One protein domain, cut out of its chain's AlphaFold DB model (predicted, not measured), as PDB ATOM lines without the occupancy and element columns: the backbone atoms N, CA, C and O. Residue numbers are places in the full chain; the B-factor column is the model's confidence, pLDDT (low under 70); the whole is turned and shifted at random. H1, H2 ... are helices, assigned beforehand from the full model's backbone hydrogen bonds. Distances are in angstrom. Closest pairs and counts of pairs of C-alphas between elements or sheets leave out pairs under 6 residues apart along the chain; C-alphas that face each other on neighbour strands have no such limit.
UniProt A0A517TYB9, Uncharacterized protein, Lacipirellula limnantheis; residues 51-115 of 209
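Overview. This is residues 51 to 115 of the 209 residues of an uncharacterized protein of Lacipirellula limnantheis (UniProt A0A517TYB9). H2 and H3 fold back on each other as a helical hairpin, the long H4 crosses H2 near the hairpin's open end, and short H1 packs there on residues 96 to 100 of H4. The printed part has 65 residues with four named helices, H1 to H4 in order, and no named strand: all helix. It is compact, radius of gyration of the C-alphas 12.2 A, and flat, spanning 35 by 31 by 16 A.

Along the chain. H1, residues 51 to 57, begins at C-alpha 51 (61.319, 37.271, 26.116). H2 is residues 60 to 75, 22.6 A; H3 is 81 to 92, 16.8 A; H4 is 96 to 115, 28.7 A, ending at C-alpha 115 (38.457, 14.356, 38.489).

Arrangement. H1 touches H4, C-alphas of Arg 53 and Ala 96 closest at 4.4 A. H2 touches H3, Asp 73 to Ala 84 closest, C-alphas 5.7 A apart, a shallow tilt of 18 degrees, opposite ways. Residues 61 to 65 of H2 touch residues 103 to 106 of H4, C-alphas of Met 62 and Leu 103 closest at 6.8 A, a steep tilt of 67 degrees. Every O i to N i+4 pair is within hydrogen-bond range in H1, H2, H3 and H4.

Size, cuts and confidence. The C-alphas farthest apart, Ala 51 and Val 77, are 36.4 A apart. The printed part has no cut, its three links are tight, and no printed residue is under 70 in pLDDT.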
ATOM      1  N   ALA A  51      60.515  38.343  25.531       86.19
ATOM      2  CA  ALA A  51      61.319  37.271  26.116       86.19
ATOM      3  C   ALA A  51      60.547  36.473  27.182       86.19
ATOM      4  O   ALA A  51      60.667  35.250  27.255       86.19
ATOM      5  N   GLU A  52      59.734  37.140  28.006       87.25
ATOM      6  CA  GLU A  52      58.831  36.458  28.939       87.25
ATOM      7  C   GLU A  52      57.760  35.649  28.209       87.25
ATOM      8  O   GLU A  52      57.499  34.508  28.588       87.25
ATOM      9  N   ARG A  53      57.167  36.206  27.146       91.56
ATOM     10  CA  ARG A  53      56.196  35.501  26.303       91.56
ATOM     11  C   ARG A  53      56.803  34.227  25.717       91.56
ATOM     12  O   ARG A  53      56.187  33.175  25.843       91.56
ATOM     13  N   ALA A  54      58.010  34.303  25.154       90.12
ATOM     14  CA  ALA A  54      58.715  33.147  24.601       90.12
ATOM     15  C   ALA A  54      58.946  32.056  25.661       90.12
ATOM     16  O   ALA A  54      58.613  30.897  25.438       90.12
ATOM     17  N   LYS A  55      59.394  32.432  26.869       92.69
ATOM     18  CA  LYS A  55      59.564  31.481  27.984       92.69
ATOM     19  C   LYS A  55      58.265  30.774  28.373       92.69
ATOM     20  O   LYS A  55      58.294  29.600  28.726       92.69
ATOM     21  N   ILE A  56      57.137  31.483  28.353       91.62
ATOM     22  CA  ILE A  56      55.830  30.889  28.671       91.62
ATOM     23  C   ILE A  56      55.367  30.008  27.508       91.62
ATOM     24  O   ILE A  56      54.838  28.929  27.748       91.62
ATOM     25  N   TRP A  57      55.589  30.433  26.265       92.25
ATOM     26  CA  TRP A  57      55.233  29.682  25.060       92.25
ATOM     27  C   TRP A  57      55.927  28.323  24.980       92.25
ATOM     28  O   TRP A  57      55.275  27.328  24.664       92.25
ATOM     29  N   ASP A  58      57.207  28.281  25.342       93.38
ATOM     30  CA  ASP A  58      58.021  27.061  25.353       93.38
ATOM     31  C   ASP A  58      57.913  26.275  26.671       93.38
ATOM     32  O   ASP A  58      58.579  25.254  26.856       93.38
ATOM     33  N   SER A  59      57.078  26.728  27.611       92.81
ATOM     34  CA  SER A  59      56.853  26.002  28.860       92.81
ATOM     35  C   SER A  59      56.108  24.681  28.605       92.81
ATOM     36  O   SER A  59      55.252  24.608  27.716       92.81
ATOM     37  N   PRO A  60      56.370  23.629  29.402       93.25
ATOM     38  CA  PRO A  60      55.705  22.335  29.231       93.25
ATOM     39  C   PRO A  60      54.178  22.429  29.353       93.25
ATOM     40  O   PRO A  60      53.461  21.746  28.627       93.25
ATOM     41  N   GLU A  61      53.673  23.313  30.218       91.19
ATOM     42  CA  GLU A  61      52.237  23.583  30.375       91.19
ATOM     43  C   GLU A  61      51.614  24.106  29.080       91.19
ATOM     44  O   GLU A  61      50.547  23.666  28.656       91.19
ATOM     45  N   MET A  62      52.308  25.025  28.411       92.81
ATOM     46  CA  MET A  62      51.815  25.674  27.204       92.81
ATOM     47  C   MET A  62      51.897  24.753  25.988       92.81
ATOM     48  O   MET A  62      51.003  24.767  25.143       92.81
ATOM     49  N   LEU A  63      52.902  23.877  25.935       93.62
ATOM     50  CA  LEU A  63      52.960  22.795  24.950       93.62
ATOM     51  C   LEU A  63      51.801  21.805  25.125       93.62
ATOM     52  O   LEU A  63      51.142  21.469  24.139       93.62
ATOM     53  N   ARG A  64      51.503  21.390  26.365       91.12
ATOM     54  CA  ARG A  64      50.345  20.529  26.660       91.12
ATOM     55  C   ARG A  64      49.032  21.199  26.277       91.12
ATOM     56  O   ARG A  64      48.214  20.585  25.598       91.12
ATOM     57  N   ALA A  65      48.855  22.469  26.631       91.25
ATOM     58  CA  ALA A  65      47.640  23.202  26.303       91.25
ATOM     59  C   ALA A  65      47.439  23.384  24.789       91.25
ATOM     60  O   ALA A  65      46.316  23.290  24.301       91.25
ATOM     61  N   ARG A  66      48.522  23.575  24.024       91.75
ATOM     62  CA  ARG A  66      48.477  23.624  22.552       91.75
ATOM     63  C   ARG A  66      48.092  22.287  21.931       91.75
ATOM     64  O   ARG A  66      47.259  22.268  21.029       91.75
ATOM     65  N   ALA A  67      48.694  21.196  22.400       92.50
ATOM     66  CA  ALA A  67      48.359  19.854  21.932       92.50
ATOM     67  C   ALA A  67      46.893  19.519  22.238       92.50
ATOM     68  O   ALA A  67      46.176  19.025  21.373       92.50
ATOM     69  N   TRP A  68      46.425  19.878  23.436       90.50
ATOM     70  CA  TRP A  68      45.028  19.703  23.809       90.50
ATOM     71  C   TRP A  68      44.078  20.524  22.932       90.50
ATOM     72  O   TRP A  68      43.073  19.992  22.479       90.50
ATOM     73  N   LEU A  69      44.394  21.794  22.652       89.50
ATOM     74  CA  LEU A  69      43.563  22.635  21.786       89.50
ATOM     75  C   LEU A  69      43.470  22.059  20.364       89.50
ATOM     76  O   LEU A  69      42.394  22.031  19.778       89.50
ATOM     77  N   GLN A  70      44.584  21.545  19.835       89.19
ATOM     78  CA  GLN A  70      44.615  20.857  18.542       89.19
ATOM     79  C   GLN A  70      43.703  19.629  18.515       89.19
ATOM     80  O   GLN A  70      42.943  19.447  17.566       89.19
ATOM     81  N   GLU A  71      43.769  18.792  19.548       89.62
ATOM     82  CA  GLU A  71      42.928  17.601  19.664       89.62
ATOM     83  C   GLU A  71      41.447  17.959  19.857       89.62
ATOM     84  O   GLU A  71      40.570  17.371  19.221       89.62
ATOM     85  N   HIS A  72      41.160  18.958  20.693       86.75
ATOM     86  CA  HIS A  72      39.810  19.464  20.924       86.75
ATOM     87  C   HIS A  72      39.181  19.991  19.630       86.75
ATOM     88  O   HIS A  72      38.064  19.613  19.284       86.75
ATOM     89  N   ASP A  73      39.906  20.815  18.878       88.12
ATOM     90  CA  ASP A  73      39.390  21.378  17.633       88.12
ATOM     91  C   ASP A  73      39.247  20.307  16.541       88.12
ATOM     92  O   ASP A  73      38.300  20.357  15.762       88.12
ATOM     93  N   ALA A  74      40.117  19.291  16.521       86.94
ATOM     94  CA  ALA A  74      40.004  18.161  15.595       86.94
ATOM     95  C   ALA A  74      38.819  17.229  15.906       86.94
ATOM     96  O   ALA A  74      38.254  16.620  14.998       86.94
ATOM     97  N   THR A  75      38.458  17.084  17.182       86.69
ATOM     98  CA  THR A  75      37.331  16.245  17.627       86.69
ATOM     99  C   THR A  75      36.002  16.998  17.645       86.69
ATOM    100  O   THR A  75      34.933  16.380  17.651       86.69
ATOM    101  N   SER A  76      36.044  18.329  17.624       83.56
ATOM    102  CA  SER A  76      34.858  19.171  17.595       83.56
ATOM    103  C   SER A  76      34.155  19.103  16.241       83.56
ATOM    104  O   SER A  76      34.703  19.446  15.203       83.56
ATOM    105  N   VAL A  77      32.868  18.758  16.259       84.38
ATOM    106  CA  VAL A  77      32.006  18.784  15.061       84.38
ATOM    107  C   VAL A  77      31.680  20.225  14.625       84.38
ATOM    108  O   VAL A  77      31.176  20.452  13.529       84.38
ATOM    109  N   LYS A  78      31.932  21.211  15.495       85.06
ATOM    110  CA  LYS A  78      31.535  22.614  15.300       85.06
ATOM    111  C   LYS A  78      32.657  23.509  14.784       85.06
ATOM    112  O   LYS A  78      32.358  24.634  14.407       85.06
ATOM    113  N   VAL A  79      33.903  23.046  14.831       83.44
ATOM    114  CA  VAL A  79      35.080  23.836  14.459       83.44
ATOM    115  C   VAL A  79      35.611  23.294  13.146       83.44
ATOM    116  O   VAL A  79      35.908  22.109  13.012       83.44
ATOM    117  N   THR A  80      35.705  24.160  12.148       85.31
ATOM    118  CA  THR A  80      36.335  23.803  10.881       85.31
ATOM    119  C   THR A  80      37.862  23.791  11.023       85.31
ATOM    120  O   THR A  80      38.424  24.488  11.870       85.31
ATOM    121  N   PRO A  81      38.590  23.060  10.161       82.31
ATOM    122  CA  PRO A  81      40.053  23.074  10.180       82.31
ATOM    123  C   PRO A  81      40.674  24.460   9.933       82.31
ATOM    124  O   PRO A  81      41.838  24.673  10.269       82.31
ATOM    125  N   GLU A  82      39.935  25.383   9.310       84.75
ATOM    126  CA  GLU A  82      40.374  26.770   9.123       84.75
ATOM    127  C   GLU A  82      40.251  27.562  10.430       84.75
ATOM    128  O   GLU A  82      41.241  28.142  10.871       84.75
ATOM    129  N   GLU A  83      39.111  27.475  11.118       83.38
ATOM    130  CA  GLU A  83      38.906  28.087  12.441       83.38
ATOM    131  C   GLU A  83      39.891  27.534  13.488       83.38
ATOM    132  O   GLU A  83      40.448  28.287  14.282       83.38
ATOM    133  N   ALA A  84      40.217  26.238  13.433       84.25
ATOM    134  CA  ALA A  84      41.230  25.631  14.304       84.25
ATOM    135  C   ALA A  84      42.632  26.254  14.120       84.25
ATOM    136  O   ALA A  84      43.420  26.363  15.068       84.25
ATOM    137  N   LYS A  85      42.977  26.668  12.892       86.06
ATOM    138  CA  LYS A  85      44.233  27.387  12.618       86.06
ATOM    139  C   LYS A  85      44.168  28.816  13.138       86.06
ATOM    140  O   LYS A  85      45.172  29.303  13.660       86.06
ATOM    141  N   GLU A  86      43.014  29.468  13.021       87.06
ATOM    142  CA  GLU A  86      42.788  30.800  13.583       87.06
ATOM    143  C   GLU A  86      42.934  30.781  15.109       87.06
ATOM    144  O   GLU A  86      43.714  31.566  15.643       87.06
ATOM    145  N   HIS A  87      42.334  29.813  15.807       82.94
ATOM    146  CA  HIS A  87      42.489  29.651  17.258       82.94
ATOM    147  C   HIS A  87      43.957  29.478  17.684       82.94
ATOM    148  O   HIS A  87      44.410  30.078  18.662       82.94
ATOM    149  N   GLN A  88      44.742  28.692  16.939       85.44
ATOM    150  CA  GLN A  88      46.177  28.538  17.210       85.44
ATOM    151  C   GLN A  88      46.969  29.825  16.953       85.44
ATOM    152  O   GLN A  88      47.902  30.129  17.702       85.44
ATOM    153  N   ALA A  89      46.609  30.579  15.914       88.62
ATOM    154  CA  ALA A  89      47.229  31.864  15.615       88.62
ATOM    155  C   ALA A  89      46.891  32.915  16.685       88.62
ATOM    156  O   ALA A  89      47.764  33.680  17.098       88.62
ATOM    157  N   GLU A  90      45.656  32.931  17.186       87.12
ATOM    158  CA  GLU A  90      45.238  33.792  18.292       87.12
ATOM    159  C   GLU A  90      45.997  33.466  19.573       87.12
ATOM    160  O   GLU A  90      46.534  34.375  20.206       87.12
ATOM    161  N   LEU A  91      46.125  32.178  19.911       88.44
ATOM    162  CA  LEU A  91      46.899  31.730  21.066       88.44
ATOM    163  C   LEU A  91      48.367  32.161  20.961       88.44
ATOM    164  O   LEU A  91      48.953  32.609  21.947       88.44
ATOM    165  N   ALA A  92      48.952  32.065  19.763       88.12
ATOM    166  CA  ALA A  92      50.300  32.550  19.509       88.12
ATOM    167  C   ALA A  92      50.395  34.067  19.715       88.12
ATOM    168  O   ALA A  92      51.367  34.532  20.297       88.12
ATOM    169  N   ASN A  93      49.394  34.846  19.318       89.31
ATOM    170  CA  ASN A  93      49.418  36.308  19.426       89.31
ATOM    171  C   ASN A  93      49.066  36.862  20.820       89.31
ATOM    172  O   ASN A  93      49.042  38.082  21.005       89.31
ATOM    173  N   LEU A  94      48.816  36.009  21.818       88.69
ATOM    174  CA  LEU A  94      48.556  36.450  23.188       88.69
ATOM    175  C   LEU A  94      49.790  37.108  23.824       88.69
ATOM    176  O   LEU A  94      50.928  36.658  23.678       88.69
ATOM    177  N   SER A  95      49.552  38.154  24.619       89.50
ATOM    178  CA  SER A  95      50.584  38.735  25.486       89.50
ATOM    179  C   SER A  95      50.984  37.768  26.607       89.50
ATOM    180  O   SER A  95      50.185  36.934  27.036       89.50
ATOM    181  N   ALA A  96      52.181  37.936  27.178       87.88
ATOM    182  CA  ALA A  96      52.666  37.111  28.291       87.88
ATOM    183  C   ALA A  96      51.666  37.018  29.464       87.88
ATOM    184  O   ALA A  96      51.466  35.952  30.043       87.88
ATOM    185  N   LYS A  97      50.987  38.125  29.802       87.81
ATOM    186  CA  LYS A  97      49.964  38.145  30.860       87.81
ATOM    187  C   LYS A  97      48.731  37.325  30.478       87.81
ATOM    188  O   LYS A  97      48.217  36.585  31.312       87.81
ATOM    189  N   GLN A  98      48.264  37.445  29.237       89.88
ATOM    190  CA  GLN A  98      47.121  36.671  28.751       89.88
ATOM    191  C   GLN A  98      47.448  35.180  28.665       89.88
ATOM    192  O   GLN A  98      46.619  34.371  29.057       89.88
ATOM    193  N   MET A  99      48.665  34.816  28.253       90.50
ATOM    194  CA  MET A  99      49.113  33.423  28.256       90.50
ATOM    195  C   MET A  99      49.142  32.829  29.665       90.50
ATOM    196  O   MET A  99      48.674  31.714  29.859       90.50
ATOM    197  N   LYS A 100      49.616  33.574  30.675       90.94
ATOM    198  CA  LYS A 100      49.565  33.120  32.079       90.94
ATOM    199  C   LYS A 100      48.128  32.887  32.558       90.94
ATOM    200  O   LYS A 100      47.864  31.893  33.220       90.94
ATOM    201  N   LEU A 101      47.205  33.791  32.219       92.69
ATOM    202  CA  LEU A 101      45.787  33.637  32.566       92.69
ATOM    203  C   LEU A 101      45.149  32.445  31.847       92.69
ATOM    204  O   LEU A 101      44.397  31.694  32.462       92.69
ATOM    205  N   PHE A 102      45.474  32.262  30.569       91.75
ATOM    206  CA  PHE A 102      45.047  31.103  29.797       91.75
ATOM    207  C   PHE A 102      45.547  29.805  30.437       91.75
ATOM    208  O   PHE A 102      44.745  28.909  30.665       91.75
ATOM    209  N   LEU A 103      46.831  29.729  30.797       93.62
ATOM    210  CA  LEU A 103      47.409  28.558  31.456       93.62
ATOM    211  C   LEU A 103      46.756  28.257  32.801       93.62
ATOM    212  O   LEU A 103      46.459  27.102  33.076       93.62
ATOM    213  N   LEU A 104      46.484  29.279  33.615       93.94
ATOM    214  CA  LEU A 104      45.802  29.092  34.895       93.94
ATOM    215  C   LEU A 104      44.408  28.483  34.697       93.94
ATOM    216  O   LEU A 104      44.026  27.546  35.394       93.94
ATOM    217  N   LYS A 105      43.657  29.002  33.718       91.50
ATOM    218  CA  LYS A 105      42.344  28.461  33.362       91.50
ATOM    219  C   LYS A 105      42.462  27.033  32.818       91.50
ATOM    220  O   LYS A 105      41.707  26.167  33.243       91.50
ATOM    221  N   PHE A 106      43.420  26.787  31.929       93.44
ATOM    222  CA  PHE A 106      43.665  25.474  31.341       93.44
ATOM    223  C   PHE A 106      43.994  24.423  32.407       93.44
ATOM    224  O   PHE A 106      43.410  23.348  32.385       93.44
ATOM    225  N   GLN A 107      44.875  24.742  33.360       93.06
ATOM    226  CA  GLN A 107      45.229  23.844  34.464       93.06
ATOM    227  C   GLN A 107      44.018  23.523  35.337       93.06
ATOM    228  O   GLN A 107      43.768  22.360  35.638       93.06
ATOM    229  N   HIS A 108      43.222  24.533  35.686       92.88
ATOM    230  CA  HIS A 108      42.006  24.319  36.462       92.88
ATOM    231  C   HIS A 108      41.002  23.407  35.733       92.88
ATOM    232  O   HIS A 108      40.433  22.492  36.325       92.88
ATOM    233  N   GLU A 109      40.804  23.618  34.432       90.06
ATOM    234  CA  GLU A 109      39.935  22.767  33.614       90.06
ATOM    235  C   GLU A 109      40.517  21.360  33.406       90.06
ATOM    236  O   GLU A 109      39.769  20.390  33.304       90.06
ATOM    237  N   GLU A 110      41.841  21.218  33.338       90.44
ATOM    238  CA  GLU A 110      42.518  19.921  33.292       90.44
ATOM    239  C   GLU A 110      42.282  19.134  34.588       90.44
ATOM    240  O   GLU A 110      41.903  17.966  34.523       90.44
ATOM    241  N   GLU A 111      42.413  19.774  35.752       92.06
ATOM    242  CA  GLU A 111      42.125  19.161  37.054       92.06
ATOM    243  C   GLU A 111      40.670  18.693  37.157       92.06
ATOM    244  O   GLU A 111      40.420  17.554  37.554       92.06
ATOM    245  N   ILE A 112      39.711  19.536  36.757       93.44
ATOM    246  CA  ILE A 112      38.289  19.167  36.746       93.44
ATOM    247  C   ILE A 112      38.062  17.960  35.832       93.44
ATOM    248  O   ILE A 112      37.472  16.971  36.263       93.44
ATOM    249  N   ARG A 113      38.589  17.980  34.602       91.06
ATOM    250  CA  ARG A 113      38.441  16.853  33.667       91.06
ATOM    251  C   ARG A 113      39.056  15.566  34.205       91.06
ATOM    252  O   ARG A 113      38.476  14.496  34.042       91.06
ATOM    253  N   GLN A 114      40.218  15.641  34.853       91.75
ATOM    254  CA  GLN A 114      40.839  14.471  35.475       91.75
ATOM    255  C   GLN A 114      39.970  13.904  36.603       91.75
ATOM    256  O   GLN A 114      39.793  12.686  36.684       91.75
ATOM    257  N   GLN A 115      39.386  14.769  37.436       93.88
ATOM    258  CA  GLN A 115      38.457  14.356  38.489       93.88
ATOM    259  C   GLN A 115      37.196  13.708  37.910       93.88
ATOM    260  O   GLN A 115      36.796  12.641  38.372       93.88
TER     261      GLN A 115